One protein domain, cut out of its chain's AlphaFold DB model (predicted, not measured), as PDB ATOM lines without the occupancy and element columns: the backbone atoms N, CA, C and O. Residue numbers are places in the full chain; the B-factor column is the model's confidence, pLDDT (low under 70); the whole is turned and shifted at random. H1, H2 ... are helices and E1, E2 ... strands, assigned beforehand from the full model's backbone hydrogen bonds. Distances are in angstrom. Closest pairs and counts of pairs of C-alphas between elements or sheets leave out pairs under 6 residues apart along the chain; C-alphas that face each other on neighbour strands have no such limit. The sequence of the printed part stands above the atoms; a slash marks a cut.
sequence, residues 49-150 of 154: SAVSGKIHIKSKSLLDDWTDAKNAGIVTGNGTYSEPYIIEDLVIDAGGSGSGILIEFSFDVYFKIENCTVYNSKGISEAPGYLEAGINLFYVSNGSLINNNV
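This is residues 49 to 150 of the 154 residues of an uncharacterized protein of marine sediment metagenome (UniProt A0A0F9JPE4). The chain is wound in stacked turns, a short three-sided solenoid whose three walls are the small sheets E1 E4 E7, E2 E5 E8 and E3 E6 E9. E3, E4 and E5 make one turn and E6, E7 and E8 the next, while E9 begins a further turn; at the opposite end of the stack, after E1 and E2, the short helix H1 packs beside E2. The printed part has 102 residues with one named helix and nine named strands, in the order E1 E2 H1 E3 E4 E5 E6 E7 E8 E9; each sheet is parallel, in the order just given. The class is mostly strand, with 45 residues in named elements, under half of the printed part. The whole is compact, with a radius of gyration of the C-alphas of 13.0 A and spans of 38 by 30 by 22 A, and the long loop of residues 120 to 134 reaches as far as 23 A from the mean of the C-alphas.

The first sheet holds E1, residues 50 to 52, E4, residues 90 to 93, and E7, residues 117 to 119, with E1 and E7 as its edge strands. E1 and E4 are parallel at 37 degrees, with N 52 and O 91 at 2.9 A; E4 and E7 are parallel at 4 degrees, with N 92 and O 117 at 2.8 A, both pairs within hydrogen-bond range. Residues 117 to 118 of E7 also pair, parallel, with residues 149 to 150. E1 runs on into E2, residues 55 to 60, at 64 degrees. In the second sheet E2 is parallel to E5, residues 101 to 104, with N 102 and O 55 at 2.8 A, and E5 is parallel to E8, residues 135 to 138, with N 136 and O 101 at 2.8 A. H1, residues 65 to 71, is on this sheet at a height over the sheet of 5.2 A, over none of its strands; its closest C-alphas to E2 are those of Ile 57 and Asp 65, 5.2 A apart. In H1 every O i to N i+4 pair is within hydrogen-bond range. In the third sheet E3, residues 85 to 88, is parallel to E6, residues 110 to 114, with N 112 and O 85 at 2.8 A, and E6 is parallel to E9, residues 142 to 146, with N 113 and O 144 at 2.9 A. H1 only grazes this sheet, with its residues 66 to 70. E3 runs on into E4 at 73 degrees, and E6 runs on into E7 at 82 degrees. Among the pairs that are apart are E3 and E5, and E6 and E8.

E1 begins at C-alpha 50, (47.176, 46.488, -12.032). E2, the longest strand by residues, measures 16.3 A from first to last C-alpha, and H1 9.7 A. E6 and E9 measure 13.2 A each, and E5 and E8 10.0 A each. E5 begins at C-alpha 101, (46.713, 35.046, -3.063), and E9 ends at C-alpha 146, (56.004, 31.762, -13.058).

The two C-alphas farthest apart are those of Ser 82 and Glu 126, at 39.9 A. The printed part has no cut. The long links are H1 to E3, residues 72 to 84, and E7 to E8, residues 120 to 134; E4 to E5 is short, and the other links are tight. The mean pLDDT of the printed part is 90.7, and residues 61 to 63 and 125 to 130 are under 70.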
ATOM      1  N   SER A  49      51.420  46.953 -14.147       76.38
ATOM      2  CA  SER A  49      50.693  45.949 -13.385       76.38
ATOM      3  C   SER A  49      49.522  46.592 -12.647       76.38
ATOM      4  O   SER A  49      49.679  47.639 -12.012       76.38
ATOM      5  N   ALA A  50      48.345  45.979 -12.734       83.56
ATOM      6  CA  ALA A  50      47.176  46.488 -12.032       83.56
ATOM      7  C   ALA A  50      47.333  46.246 -10.524       83.56
ATOM      8  O   ALA A  50      47.809  45.195 -10.093       83.56
ATOM      9  N   VAL A  51      46.928  47.219  -9.708       84.50
ATOM     10  CA  VAL A  51      46.849  47.018  -8.256       84.50
ATOM     11  C   VAL A  51      45.581  46.229  -7.957       84.50
ATOM     12  O   VAL A  51      44.489  46.641  -8.348       84.50
ATOM     13  N   SER A  52      45.729  45.117  -7.245       87.19
ATOM     14  CA  SER A  52      44.620  44.287  -6.786       87.19
ATOM     15  C   SER A  52      44.629  44.184  -5.265       87.19
ATOM     16  O   SER A  52      45.681  44.201  -4.625       87.19
ATOM     17  N   GLY A  53      43.439  44.036  -4.681       91.75
ATOM     18  CA  GLY A  53      43.315  43.540  -3.314       91.75
ATOM     19  C   GLY A  53      43.708  42.063  -3.216       91.75
ATOM     20  O   GLY A  53      44.099  41.437  -4.208       91.75
ATOM     21  N   LYS A  54      43.561  41.497  -2.013       95.62
ATOM     22  CA  LYS A  54      43.732  40.057  -1.791       95.62
ATOM     23  C   LYS A  54      42.834  39.254  -2.730       95.62
ATOM     24  O   LYS A  54      41.661  39.583  -2.899       95.62
ATOM     25  N   ILE A  55      43.385  38.184  -3.286       96.88
ATOM     26  CA  ILE A  55      42.666  37.247  -4.145       96.88
ATOM     27  C   ILE A  55      42.428  35.979  -3.343       96.88
ATOM     28  O   ILE A  55      43.368  35.370  -2.838       96.88
ATOM     29  N   HIS A  56      41.170  35.570  -3.240       95.44
ATOM     30  CA  HIS A  56      40.790  34.286  -2.668       95.44
ATOM     31  C   HIS A  56      39.911  33.565  -3.675       95.44
ATOM     32  O   HIS A  56      38.866  34.081  -4.053       95.44
ATOM     33  N   ILE A  57      40.369  32.405  -4.128       94.75
ATOM     34  CA  ILE A  57      39.624  31.527  -5.018       94.75
ATOM     35  C   ILE A  57      39.427  30.196  -4.312       94.75
ATOM     36  O   ILE A  57      40.389  29.512  -3.958       94.75
ATOM     37  N   LYS A  58      38.170  29.817  -4.116       92.38
ATOM     38  CA  LYS A  58      37.776  28.552  -3.521       92.38
ATOM     39  C   LYS A  58      36.900  27.778  -4.491       92.38
ATOM     40  O   LYS A  58      35.713  28.050  -4.625       92.38
ATOM     41  N   SER A  59      37.469  26.755  -5.117       86.50
ATOM     42  CA  SER A  59      36.688  25.854  -5.965       86.50
ATOM     43  C   SER A  59      36.184  24.683  -5.137       86.50
ATOM     44  O   SER A  59      36.951  23.851  -4.665       86.50
ATOM     45  N   LYS A  60      34.877  24.605  -4.900       75.00
ATOM     46  CA  LYS A  60      34.242  23.344  -4.498       75.00
ATOM     47  C   LYS A  60      33.478  22.857  -5.712       75.00
ATOM     48  O   LYS A  60      32.866  23.670  -6.379       75.00
ATOM     49  N   SER A  61      33.422  21.546  -5.940       63.50
ATOM     50  CA  SER A  61      32.798  20.879  -7.104       63.50
ATOM     51  C   SER A  61      31.365  21.329  -7.512       63.50
ATOM     52  O   SER A  61      30.828  20.789  -8.473       63.50
ATOM     53  N   LEU A  62      30.721  22.260  -6.792       55.12
ATOM     54  CA  LEU A  62      29.394  22.834  -7.044       55.12
ATOM     55  C   LEU A  62      29.325  24.383  -6.960       55.12
ATOM     56  O   LEU A  62      28.263  24.940  -7.221       55.12
ATOM     57  N   LEU A  63      30.404  25.079  -6.578       58.50
ATOM     58  CA  LEU A  63      30.511  26.543  -6.544       58.50
ATOM     59  C   LEU A  63      31.956  26.916  -6.893       58.50
ATOM     60  O   LEU A  63      32.877  26.561  -6.152       58.50
ATOM     61  N   ASP A  64      32.134  27.558  -8.043       81.50
ATOM     62  CA  ASP A  64      33.448  27.774  -8.636       81.50
ATOM     63  C   ASP A  64      33.806  29.263  -8.677       81.50
ATOM     64  O   ASP A  64      33.481  29.972  -9.634       81.50
ATOM     65  N   ASP A  65      34.520  29.719  -7.646       93.06
ATOM     66  CA  ASP A  65      35.050  31.083  -7.554       93.06
ATOM     67  C   ASP A  65      35.941  31.451  -8.756       93.06
ATOM     68  O   ASP A  65      36.149  32.635  -9.020       93.06
ATOM     69  N   TRP A  66      36.458  30.480  -9.525       93.69
ATOM     70  CA  TRP A  66      37.199  30.778 -10.752       93.69
ATOM     71  C   TRP A  66      36.327  31.459 -11.808       93.69
ATOM     72  O   TRP A  66      36.784  32.386 -12.481       93.69
ATOM     73  N   THR A  67      35.066  31.042 -11.939       91.94
ATOM     74  CA  THR A  67      34.126  31.667 -12.876       91.94
ATOM     75  C   THR A  67      33.795  33.094 -12.437       91.94
ATOM     76  O   THR A  67      33.771  34.004 -13.268       91.94
ATOM     77  N   ASP A  68      33.619  33.320 -11.135       92.06
ATOM     78  CA  ASP A  68      33.374  34.655 -10.583       92.06
ATOM     79  C   ASP A  68      34.599  35.563 -10.732       92.06
ATOM     80  O   ASP A  68      34.473  36.700 -11.192       92.06
ATOM     81  N   ALA A  69      35.798  35.049 -10.449       94.06
ATOM     82  CA  ALA A  69      37.053  35.758 -10.673       94.06
ATOM     83  C   ALA A  69      37.232  36.132 -12.153       94.06
ATOM     84  O   ALA A  69      37.688  37.234 -12.467       94.06
ATOM     85  N   LYS A  70      36.829  35.250 -13.075       94.25
ATOM     86  CA  LYS A  70      36.869  35.520 -14.514       94.25
ATOM     87  C   LYS A  70      35.883  36.614 -14.907       94.25
ATOM     88  O   LYS A  70      36.251  37.541 -15.624       94.25
ATOM     89  N   ASN A  71      34.649  36.542 -14.413       93.06
ATOM     90  CA  ASN A  71      33.625  37.560 -14.657       93.06
ATOM     91  C   ASN A  71      34.021  38.928 -14.078       93.06
ATOM     92  O   ASN A  71      33.691  39.959 -14.659       93.06
ATOM     93  N   ALA A  72      34.762  38.935 -12.967       92.38
ATOM     94  CA  ALA A  72      35.337  40.133 -12.362       92.38
ATOM     95  C   ALA A  72      36.589  40.659 -13.095       92.38
ATOM     96  O   ALA A  72      37.098  41.720 -12.740       92.38
ATOM     97  N   GLY A  73      37.097  39.939 -14.102       93.25
ATOM     98  CA  GLY A  73      38.309  40.304 -14.839       93.25
ATOM     99  C   GLY A  73      39.609  40.105 -14.054       93.25
ATOM    100  O   GLY A  73      40.636  40.648 -14.447       93.25
ATOM    101  N   ILE A  74      39.577  39.345 -12.954       94.44
ATOM    102  CA  ILE A  74      40.759  39.003 -12.146       94.44
ATOM    103  C   ILE A  74      41.583  37.913 -12.839       94.44
ATOM    104  O   ILE A  74      42.807  37.900 -12.725       94.44
ATOM    105  N   VAL A  75      40.911  37.004 -13.555       96.00
ATOM    106  CA  VAL A  75      41.562  35.917 -14.296       96.00
ATOM    107  C   VAL A  75      41.116  35.848 -15.747       96.00
ATOM    108  O   VAL A  75      39.985  36.196 -16.093       96.00
ATOM    109  N   THR A  76      41.995  35.326 -16.596       96.56
ATOM    110  CA  THR A  76      41.674  34.907 -17.967       96.56
ATOM    111  C   THR A  76      41.667  33.375 -18.072       96.56
ATOM    112  O   THR A  76      41.957  32.691 -17.094       96.56
ATOM    113  N   GLY A  77      41.304  32.818 -19.234       96.31
ATOM    114  CA  GLY A  77      41.305  31.367 -19.474       96.31
ATOM    115  C   GLY A  77      40.028  30.629 -19.051       96.31
ATOM    116  O   GLY A  77      38.999  31.247 -18.766       96.31
ATOM    117  N   ASN A  78      40.078  29.292 -19.089       94.38
ATOM    118  CA  ASN A  78      38.929  28.393 -18.886       94.38
ATOM    119  C   ASN A  78      39.215  27.239 -17.902       94.38
ATOM    120  O   ASN A  78      38.392  26.338 -17.765       94.38
ATOM    121  N   GLY A  79      40.386  27.212 -17.262       94.94
ATOM    122  CA  GLY A  79      40.764  26.161 -16.313       94.94
ATOM    123  C   GLY A  79      41.132  24.809 -16.934       94.94
ATOM    124  O   GLY A  79      41.327  23.843 -16.198       94.94
ATOM    125  N   THR A  80      41.256  24.710 -18.261       96.00
ATOM    126  CA  THR A  80      41.682  23.472 -18.942       96.00
ATOM    127  C   THR A  80      43.203  23.416 -19.075       96.00
ATOM    128  O   THR A  80      43.874  24.435 -18.966       96.00
ATOM    129  N   TYR A  81      43.772  22.244 -19.368       95.81
ATOM    130  CA  TYR A  81      45.222  22.120 -19.584       95.81
ATOM    131  C   TYR A  81      45.747  23.071 -20.676       95.81
ATOM    132  O   TYR A  81      46.807  23.673 -20.517       95.81
ATOM    133  N   SER A  82      45.001  23.217 -21.777       97.31
ATOM    134  CA  SER A  82      45.359  24.100 -22.895       97.31
ATOM    135  C   SER A  82      45.028  25.570 -22.641       97.31
ATOM    136  O   SER A  82      45.677  26.442 -23.208       97.31
ATOM    137  N   GLU A  83      44.027  25.845 -21.804       97.44
ATOM    138  CA  GLU A  83      43.568  27.192 -21.457       97.44
ATOM    139  C   GLU A  83      43.416  27.321 -19.933       97.44
ATOM    140  O   GLU A  83      42.288  27.398 -19.428       97.44
ATOM    141  N   PRO A  84      44.529  27.304 -19.177       97.62
ATOM    142  CA  PRO A  84      44.485  27.391 -17.723       97.62
ATOM    143  C   PRO A  84      43.918  28.739 -17.291       97.62
ATOM    144  O   PRO A  84      44.003  29.713 -18.037       97.62
ATOM    145  N   TYR A  85      43.370  28.818 -16.081       97.69
ATOM    146  CA  TYR A  85      43.081  30.117 -15.484       97.69
ATOM    147  C   TYR A  85      44.381  30.878 -15.218       97.69
ATOM    148  O   TYR A  85      45.331  30.295 -14.701       97.69
ATOM    149  N   ILE A  86      44.445  32.162 -15.560       98.44
ATOM    150  CA  ILE A  86      45.674  32.955 -15.410       98.44
ATOM    151  C   ILE A  86      45.395  34.168 -14.529       98.44
ATOM    152  O   ILE A  86      44.575  35.009 -14.886       98.44
ATOM    153  N   ILE A  87      46.095  34.247 -13.396       98.38
ATOM    154  CA  ILE A  87      46.263  35.466 -12.597       98.38
ATOM    155  C   ILE A  87      47.599  36.072 -13.041       98.38
ATOM    156  O   ILE A  87      48.640  35.464 -12.787       98.38
ATOM    157  N   GLU A  88      47.591  37.219 -13.721       97.50
ATOM    158  CA  GLU A  88      48.820  37.805 -14.278       97.50
ATOM    159  C   GLU A  88      48.947  39.317 -14.113       97.50
ATOM    160  O   GLU A  88      47.956  40.040 -14.063       97.50
ATOM    161  N   ASP A  89      50.198  39.785 -14.081       96.56
ATOM    162  CA  ASP A  89      50.559  41.204 -14.131       96.56
ATOM    163  C   ASP A  89      49.895  42.041 -13.008       96.56
ATOM    164  O   ASP A  89      49.496  43.188 -13.228       96.56
ATOM    165  N   LEU A  90      49.781  41.491 -11.788       96.44
ATOM    166  CA  LEU A  90      49.175  42.166 -10.629       96.44
ATOM    167  C   LEU A  90      50.197  42.561  -9.554       96.44
ATOM    168  O   LEU A  90      51.139  41.825  -9.262       96.44
ATOM    169  N   VAL A  91      49.958  43.698  -8.897       97.00
ATOM    170  CA  VAL A  91      50.599  44.076  -7.626       97.00
ATOM    171  C   VAL A  91      49.580  43.916  -6.505       97.00
ATOM    172  O   VAL A  91      48.523  44.547  -6.530       97.00
ATOM    173  N   ILE A  92      49.895  43.068  -5.528       97.75
ATOM    174  CA  ILE A  92      48.984  42.639  -4.467       97.75
ATOM    175  C   ILE A  92      49.610  42.946  -3.107       97.75
ATOM    176  O   ILE A  92      50.624  42.359  -2.720       97.75
ATOM    177  N   ASP A  93      48.963  43.852  -2.378       96.12
ATOM    178  CA  ASP A  93      49.251  44.157  -0.977       96.12
ATOM    179  C   ASP A  93      48.306  43.342  -0.087       96.12
ATOM    180  O   ASP A  93      47.088  43.547  -0.099       96.12
ATOM    181  N   ALA A  94      48.847  42.403   0.690       94.50
ATOM    182  CA  ALA A  94      48.042  41.589   1.598       94.50
ATOM    183  C   ALA A  94      47.608  42.343   2.874       94.50
ATOM    184  O   ALA A  94      46.823  41.816   3.668       94.50
ATOM    185  N   GLY A  95      48.053  43.589   3.067       93.19
ATOM    186  CA  GLY A  95      47.554  44.487   4.108       93.19
ATOM    187  C   GLY A  95      47.998  44.134   5.529       93.19
ATOM    188  O   GLY A  95      47.353  44.541   6.493       93.19
ATOM    189  N   GLY A  96      49.070  43.358   5.682       91.06
ATOM    190  CA  GLY A  96      49.637  42.967   6.971       91.06
ATOM    191  C   GLY A  96      48.849  41.875   7.693       91.06
ATOM    192  O   GLY A  96      48.986  41.752   8.910       91.06
ATOM    193  N   SER A  97      47.998  41.120   6.986       90.31
ATOM    194  CA  SER A  97      47.268  39.968   7.539       90.31
ATOM    195  C   SER A  97      46.746  39.017   6.459       90.31
ATOM    196  O   SER A  97      46.207  39.453   5.432       90.31
ATOM    197  N   GLY A  98      46.802  37.710   6.710       91.06
ATOM    198  CA  GLY A  98      46.303  36.728   5.754       91.06
ATOM    199  C   GLY A  98      47.222  36.550   4.551       91.06
ATOM    200  O   GLY A  98      48.331  37.082   4.499       91.06
ATOM    201  N   SER A  99      46.734  35.782   3.575       94.75
ATOM    202  CA  SER A  99      47.456  35.522   2.327       94.75
ATOM    203  C   SER A  99      47.122  36.553   1.251       94.75
ATOM    204  O   SER A  99      45.978  36.997   1.170       94.75
ATOM    205  N   GLY A 100      48.097  36.922   0.418       96.62
ATOM    206  CA  GLY A 100      47.867  37.830  -0.712       96.62
ATOM    207  C   GLY A 100      47.055  37.160  -1.817       96.62
ATOM    208  O   GLY A 100      46.041  37.695  -2.260       96.62
ATOM    209  N   ILE A 101      47.471  35.955  -2.204       97.75
ATOM    210  CA  ILE A 101      46.713  35.046  -3.063       97.75
ATOM    211  C   ILE A 101      46.468  33.756  -2.286       97.75
ATOM    212  O   ILE A 101      47.417  33.102  -1.859       97.75
ATOM    213  N   LEU A 102      45.206  33.376  -2.123       96.12
ATOM    214  CA  LEU A 102      44.783  32.108  -1.544       96.12
ATOM    215  C   LEU A 102      43.982  31.326  -2.584       96.12
ATOM    216  O   LEU A 102      42.929  31.782  -3.021       96.12
ATOM    217  N   ILE A 103      44.468  30.146  -2.963       95.56
ATOM    218  CA  ILE A 103      43.733  29.217  -3.827       95.56
ATOM    219  C   ILE A 103      43.485  27.936  -3.044       95.56
ATOM    220  O   ILE A 103      44.427  27.270  -2.608       95.56
ATOM    221  N   GLU A 104      42.211  27.585  -2.891       93.62
ATOM    222  CA  GLU A 104      41.782  26.415  -2.139       93.62
ATOM    223  C   GLU A 104      40.952  25.450  -2.989       93.62
ATOM    224  O   GLU A 104      40.136  25.863  -3.819       93.62
ATOM    225  N   PHE A 105      41.127  24.153  -2.724       92.62
ATOM    226  CA  PHE A 105      40.280  23.057  -3.217       92.62
ATOM    227  C   PHE A 105      40.175  22.946  -4.753       92.62
ATOM    228  O   PHE A 105      39.286  22.284  -5.274       92.62
ATOM    229  N   SER A 106      41.126  23.531  -5.484       91.69
ATOM    230  CA  SER A 106      41.173  23.548  -6.953       91.69
ATOM    231  C   SER A 106      42.024  22.392  -7.500       91.69
ATOM    232  O   SER A 106      43.150  22.590  -7.965       91.69
ATOM    233  N   PHE A 107      41.530  21.158  -7.376       91.19
ATOM    234  CA  PHE A 107      42.255  19.939  -7.776       91.19
ATOM    235  C   PHE A 107      41.965  19.477  -9.215       91.19
ATOM    236  O   PHE A 107      42.737  18.704  -9.779       91.19
ATOM    237  N   ASP A 108      40.879  19.951  -9.820       91.12
ATOM    238  CA  ASP A 108      40.365  19.542 -11.135       91.12
ATOM    239  C   ASP A 108      40.586  20.580 -12.248       91.12
ATOM    240  O   ASP A 108      40.364  20.281 -13.421       91.12
ATOM    241  N   VAL A 109      41.083  21.768 -11.904       93.31
ATOM    242  CA  VAL A 109      41.391  22.845 -12.853       93.31
ATOM    243  C   VAL A 109      42.887  23.105 -12.955       93.31
ATOM    244  O   VAL A 109      43.654  22.831 -12.028       93.31
ATOM    245  N   TYR A 110      43.292  23.665 -14.092       96.88
ATOM    246  CA  TYR A 110      44.638  24.160 -14.355       96.88
ATOM    247  C   TYR A 110      44.687  25.664 -14.153       96.88
ATOM    248  O   TYR A 110      43.821  26.387 -14.647       96.88
ATOM    249  N   PHE A 111      45.718  26.143 -13.465       97.94
ATOM    250  CA  PHE A 111      45.902  27.572 -13.260       97.94
ATOM    251  C   PHE A 111      47.369  27.981 -13.263       97.94
ATOM    252  O   PHE A 111      48.278  27.174 -13.046       97.94
ATOM    253  N   LYS A 112      47.592  29.271 -13.484       98.62
ATOM    254  CA  LYS A 112      48.899  29.902 -13.440       98.62
ATOM    255  C   LYS A 112      48.819  31.228 -12.695       98.62
ATOM    256  O   LYS A 112      47.857  31.978 -12.849       98.62
ATOM    257  N   ILE A 113      49.837  31.493 -11.888       98.69
ATOM    258  CA  ILE A 113      50.095  32.807 -11.302       98.69
ATOM    259  C   ILE A 113      51.380  33.301 -11.956       98.69
ATOM    260  O   ILE A 113      52.431  32.674 -11.770       98.69
ATOM    261  N   GLU A 114      51.289  34.363 -12.752       98.38
ATOM    262  CA  GLU A 114      52.383  34.840 -13.600       98.38
ATOM    263  C   GLU A 114      52.691  36.325 -13.372       98.38
ATOM    264  O   GLU A 114      51.787  37.146 -13.265       98.38
ATOM    265  N   ASN A 115      53.972  36.697 -13.318       97.56
ATOM    266  CA  ASN A 115      54.421  38.099 -13.257       97.56
ATOM    267  C   ASN A 115      53.755  38.947 -12.149       97.56
ATOM    268  O   ASN A 115      53.609  40.163 -12.286       97.56
ATOM    269  N   CYS A 116      53.334  38.327 -11.046       98.12
ATOM    270  CA  CYS A 116      52.699  39.032  -9.940       98.12
ATOM    271  C   CYS A 116      53.732  39.480  -8.902       98.12
ATOM    272  O   CYS A 116      54.696  38.769  -8.609       98.12
ATOM    273  N   THR A 117      53.502  40.639  -8.288       98.06
ATOM    274  CA  THR A 117      54.203  41.074  -7.074       98.06
ATOM    275  C   THR A 117      53.269  40.928  -5.884       98.06
ATOM    276  O   THR A 117      52.215  41.555  -5.866       98.06
ATOM    277  N   VAL A 118      53.648  40.127  -4.888       98.25
ATOM    278  CA  VAL A 118      52.829  39.875  -3.694       98.25
ATOM    279  C   VAL A 118      53.633  40.146  -2.429       98.25
ATOM    280  O   VAL A 118      54.666  39.510  -2.204       98.25
ATOM    281  N   TYR A 119      53.160  41.077  -1.601       97.38
ATOM    282  CA  TYR A 119      53.877  41.531  -0.409       97.38
ATOM    283  C   TYR A 119      52.943  41.838   0.766       97.38
ATOM    284  O   TYR A 119      51.721  41.904   0.616       97.38
ATOM    285  N   ASN A 120      53.544  42.056   1.940       95.19
ATOM    286  CA  ASN A 120      52.867  42.440   3.177       95.19
ATOM    287  C   ASN A 120      51.840  41.401   3.662       95.19
ATOM    288  O   ASN A 120      50.827  41.754   4.262       95.19
ATOM    289  N   SER A 121      52.069  40.108   3.404       93.62
ATOM    290  CA  SER A 121      51.307  39.042   4.062       93.62
ATOM    291  C   SER A 121      51.830  38.845   5.477       93.62
ATOM    292  O   SER A 121      53.033  38.979   5.717       93.62
ATOM    293  N   LYS A 122      50.944  38.488   6.405       89.94
ATOM    294  CA  LYS A 122      51.350  38.179   7.773       89.94
ATOM    295  C   LYS A 122      50.434  37.157   8.413       89.94
ATOM    296  O   LYS A 122      49.233  37.410   8.462       89.94
ATOM    297  N   GLY A 123      51.030  36.105   8.969       81.81
ATOM    298  CA  GLY A 123      50.367  35.169   9.877       81.81
ATOM    299  C   GLY A 123      49.780  35.876  11.102       81.81
ATOM    300  O   GLY A 123      50.526  36.419  11.916       81.81
ATOM    301  N   ILE A 124      48.455  35.863  11.275       73.25
ATOM    302  CA  ILE A 124      47.809  36.420  12.485       73.25
ATOM    303  C   ILE A 124      47.788  35.453  13.676       73.25
ATOM    304  O   ILE A 124      47.447  35.862  14.787       73.25
ATOM    305  N   SER A 125      48.156  34.184  13.479       69.25
ATOM    306  CA  SER A 125      48.208  33.187  14.550       69.25
ATOM    307  C   SER A 125      49.501  32.381  14.523       69.25
ATOM    308  O   SER A 125      49.876  31.854  13.482       69.25
ATOM    309  N   GLU A 126      50.107  32.184  15.693       64.44
ATOM    310  CA  GLU A 126      51.197  31.217  15.904       64.44
ATOM    311  C   GLU A 126      50.686  29.763  15.975       64.44
ATOM    312  O   GLU A 126      51.458  28.825  16.172       64.44
ATOM    313  N   ALA A 127      49.369  29.561  15.853       60.34
ATOM    314  CA  ALA A 127      48.761  28.247  15.940       60.34
ATOM    315  C   ALA A 127      49.188  27.386  14.734       60.34
ATOM    316  O   ALA A 127      48.967  27.783  13.584       60.34
ATOM    317  N   PRO A 128      49.768  26.193  14.964       52.12
ATOM    318  CA  PRO A 128      50.182  25.311  13.884       52.12
ATOM    319  C   PRO A 128      48.957  24.897  13.058       52.12
ATOM    320  O   PRO A 128      48.028  24.287  13.583       52.12
ATOM    321  N   GLY A 129      48.953  25.242  11.768       56.94
ATOM    322  CA  GLY A 129      47.895  24.869  10.819       56.94
ATOM    323  C   GLY A 129      47.267  26.031  10.046       56.94
ATOM    324  O   GLY A 129      46.708  25.790   8.980       56.94
ATOM    325  N   TYR A 130      47.413  27.276  10.508       61.31
ATOM    326  CA  TYR A 130      47.010  28.473   9.755       61.31
ATOM    327  C   TYR A 130      48.238  29.106   9.105       61.31
ATOM    328  O   TYR A 130      48.777  30.103   9.578       61.31
ATOM    329  N   LEU A 131      48.735  28.467   8.048       75.06
ATOM    330  CA  LEU A 131      49.884  28.979   7.309       75.06
ATOM    331  C   LEU A 131      49.389  30.039   6.326       75.06
ATOM    332  O   LEU A 131      48.869  29.712   5.265       75.06
ATOM    333  N   GLU A 132      49.502  31.304   6.706       88.50
ATOM    334  CA  GLU A 132      49.275  32.437   5.812       88.50
ATOM    335  C   GLU A 132      50.592  32.773   5.104       88.50
ATOM    336  O   GLU A 132      51.661  32.734   5.710       88.50
ATOM    337  N   ALA A 133      50.534  33.062   3.808       92.94
ATOM    338  CA  ALA A 133      51.716  33.326   2.992       92.94
ATOM    339  C   ALA A 133      51.378  34.316   1.879       92.94
ATOM    340  O   ALA A 133      50.209  34.498   1.551       92.94
ATOM    341  N   GLY A 134      52.383  34.914   1.233       95.88
ATOM    342  CA  GLY A 134      52.141  35.769   0.064       95.88
ATOM    343  C   GLY A 134      51.271  35.045  -0.970       95.88
ATOM    344  O   GLY A 134      50.216  35.544  -1.356       95.88
ATOM    345  N   ILE A 135      51.647  33.809  -1.309       97.31
ATOM    346  CA  ILE A 135      50.833  32.882  -2.100       97.31
ATOM    347  C   ILE A 135      50.622  31.609  -1.279       97.31
ATOM    348  O   ILE A 135      51.590  30.939  -0.923       97.31
ATOM    349  N   ASN A 136      49.366  31.270  -1.002       95.62
ATOM    350  CA  ASN A 136      48.965  30.069  -0.285       95.62
ATOM    351  C   ASN A 136      48.122  29.166  -1.192       95.62
ATOM    352  O   ASN A 136      47.083  29.573  -1.715       95.62
ATOM    353  N   LEU A 137      48.596  27.936  -1.382       95.19
ATOM    354  CA  LEU A 137      47.980  26.924  -2.227       95.19
ATOM    355  C   LEU A 137      47.575  25.730  -1.361       95.19
ATOM    356  O   LEU A 137      48.432  24.992  -0.875       95.19
ATOM    357  N   PHE A 138      46.272  25.522  -1.187       92.44
ATOM    358  CA  PHE A 138      45.730  24.512  -0.280       92.44
ATOM    359  C   PHE A 138      44.813  23.539  -1.024       92.44
ATOM    360  O   PHE A 138      43.800  23.935  -1.592       92.44
ATOM    361  N   TYR A 139      45.154  22.246  -1.026       92.44
ATOM    362  CA  TYR A 139      44.434  21.221  -1.803       92.44
ATOM    363  C   TYR A 139      44.269  21.589  -3.291       92.44
ATOM    364  O   TYR A 139      43.159  21.642  -3.819       92.44
ATOM    365  N   VAL A 140      45.393  21.827  -3.971       93.06
ATOM    366  CA  VAL A 140      45.452  22.087  -5.418       93.06
ATOM    367  C   VAL A 140      46.353  21.068  -6.116       93.06
ATOM    368  O   VAL A 140      47.225  20.484  -5.472       93.06
ATOM    369  N   SER A 141      46.170  20.846  -7.423       93.56
ATOM    370  CA  SER A 141      46.945  19.822  -8.155       93.56
ATOM    371  C   SER A 141      47.606  20.291  -9.453       93.56
ATOM    372  O   SER A 141      48.635  19.730  -9.814       93.56
ATOM    373  N   ASN A 142      47.092  21.327 -10.131       95.50
ATOM    374  CA  ASN A 142      47.572  21.706 -11.471       95.50
ATOM    375  C   ASN A 142      47.946  23.198 -11.600       95.50
ATOM    376  O   ASN A 142      47.650  23.847 -12.605       95.50
ATOM    377  N   GLY A 143      48.580  23.748 -10.562       96.88
ATOM    378  CA  GLY A 143      49.050  25.135 -10.520       96.88
ATOM    379  C   GLY A 143      50.489  25.312 -11.008       96.88
ATOM    380  O   GLY A 143      51.351  24.496 -10.690       96.88
ATOM    381  N   SER A 144      50.776  26.403 -11.722       98.31
ATOM    382  CA  SER A 144      52.145  26.859 -12.024       98.31
ATOM    383  C   SER A 144      52.402  28.265 -11.478       98.31
ATOM    384  O   SER A 144      51.556  29.146 -11.605       98.31
ATOM    385  N   LEU A 145      53.583  28.487 -10.895       98.44
ATOM    386  CA  LEU A 145      54.032  29.796 -10.409       98.44
ATOM    387  C   LEU A 145      55.207  30.260 -11.273       98.44
ATOM    388  O   LEU A 145      56.261  29.626 -11.255       98.44
ATOM    389  N   ILE A 146      55.034  31.335 -12.041       98.44
ATOM    390  CA  ILE A 146      56.004  31.762 -13.058       98.44
ATOM    391  C   ILE A 146      56.353  33.238 -12.844       98.44
ATOM    392  O   ILE A 146      55.475  34.089 -12.810       98.44
ATOM    393  N   ASN A 147      57.644  33.554 -12.711       97.88
ATOM    394  CA  ASN A 147      58.159  34.933 -12.661       97.88
ATOM    395  C   ASN A 147      57.490  35.856 -11.619       97.88
ATOM    396  O   ASN A 147      57.374  37.061 -11.831       97.88
ATOM    397  N   ASN A 148      57.060  35.312 -10.481       98.06
ATOM    398  CA  ASN A 148      56.452  36.104  -9.411       98.06
ATOM    399  C   ASN A 148      57.514  36.667  -8.460       98.06
ATOM    400  O   ASN A 148      58.459  35.971  -8.087       98.06
ATOM    401  N   ASN A 149      57.311  37.897  -7.996       98.12
ATOM    402  CA  ASN A 149      58.049  38.477  -6.882       98.12
ATOM    403  C   ASN A 149      57.219  38.346  -5.598       98.12
ATOM    404  O   ASN A 149      56.273  39.100  -5.382       98.12
ATOM    405  N   VAL A 150      57.579  37.396  -4.735       97.56
ATOM    406  CA  VAL A 150      56.885  37.139  -3.462       97.56
ATOM    407  C   VAL A 150      57.813  37.510  -2.304       97.56
ATOM    408  O   VAL A 150      58.455  36.653  -1.704       97.56
TER     409      VAL A 150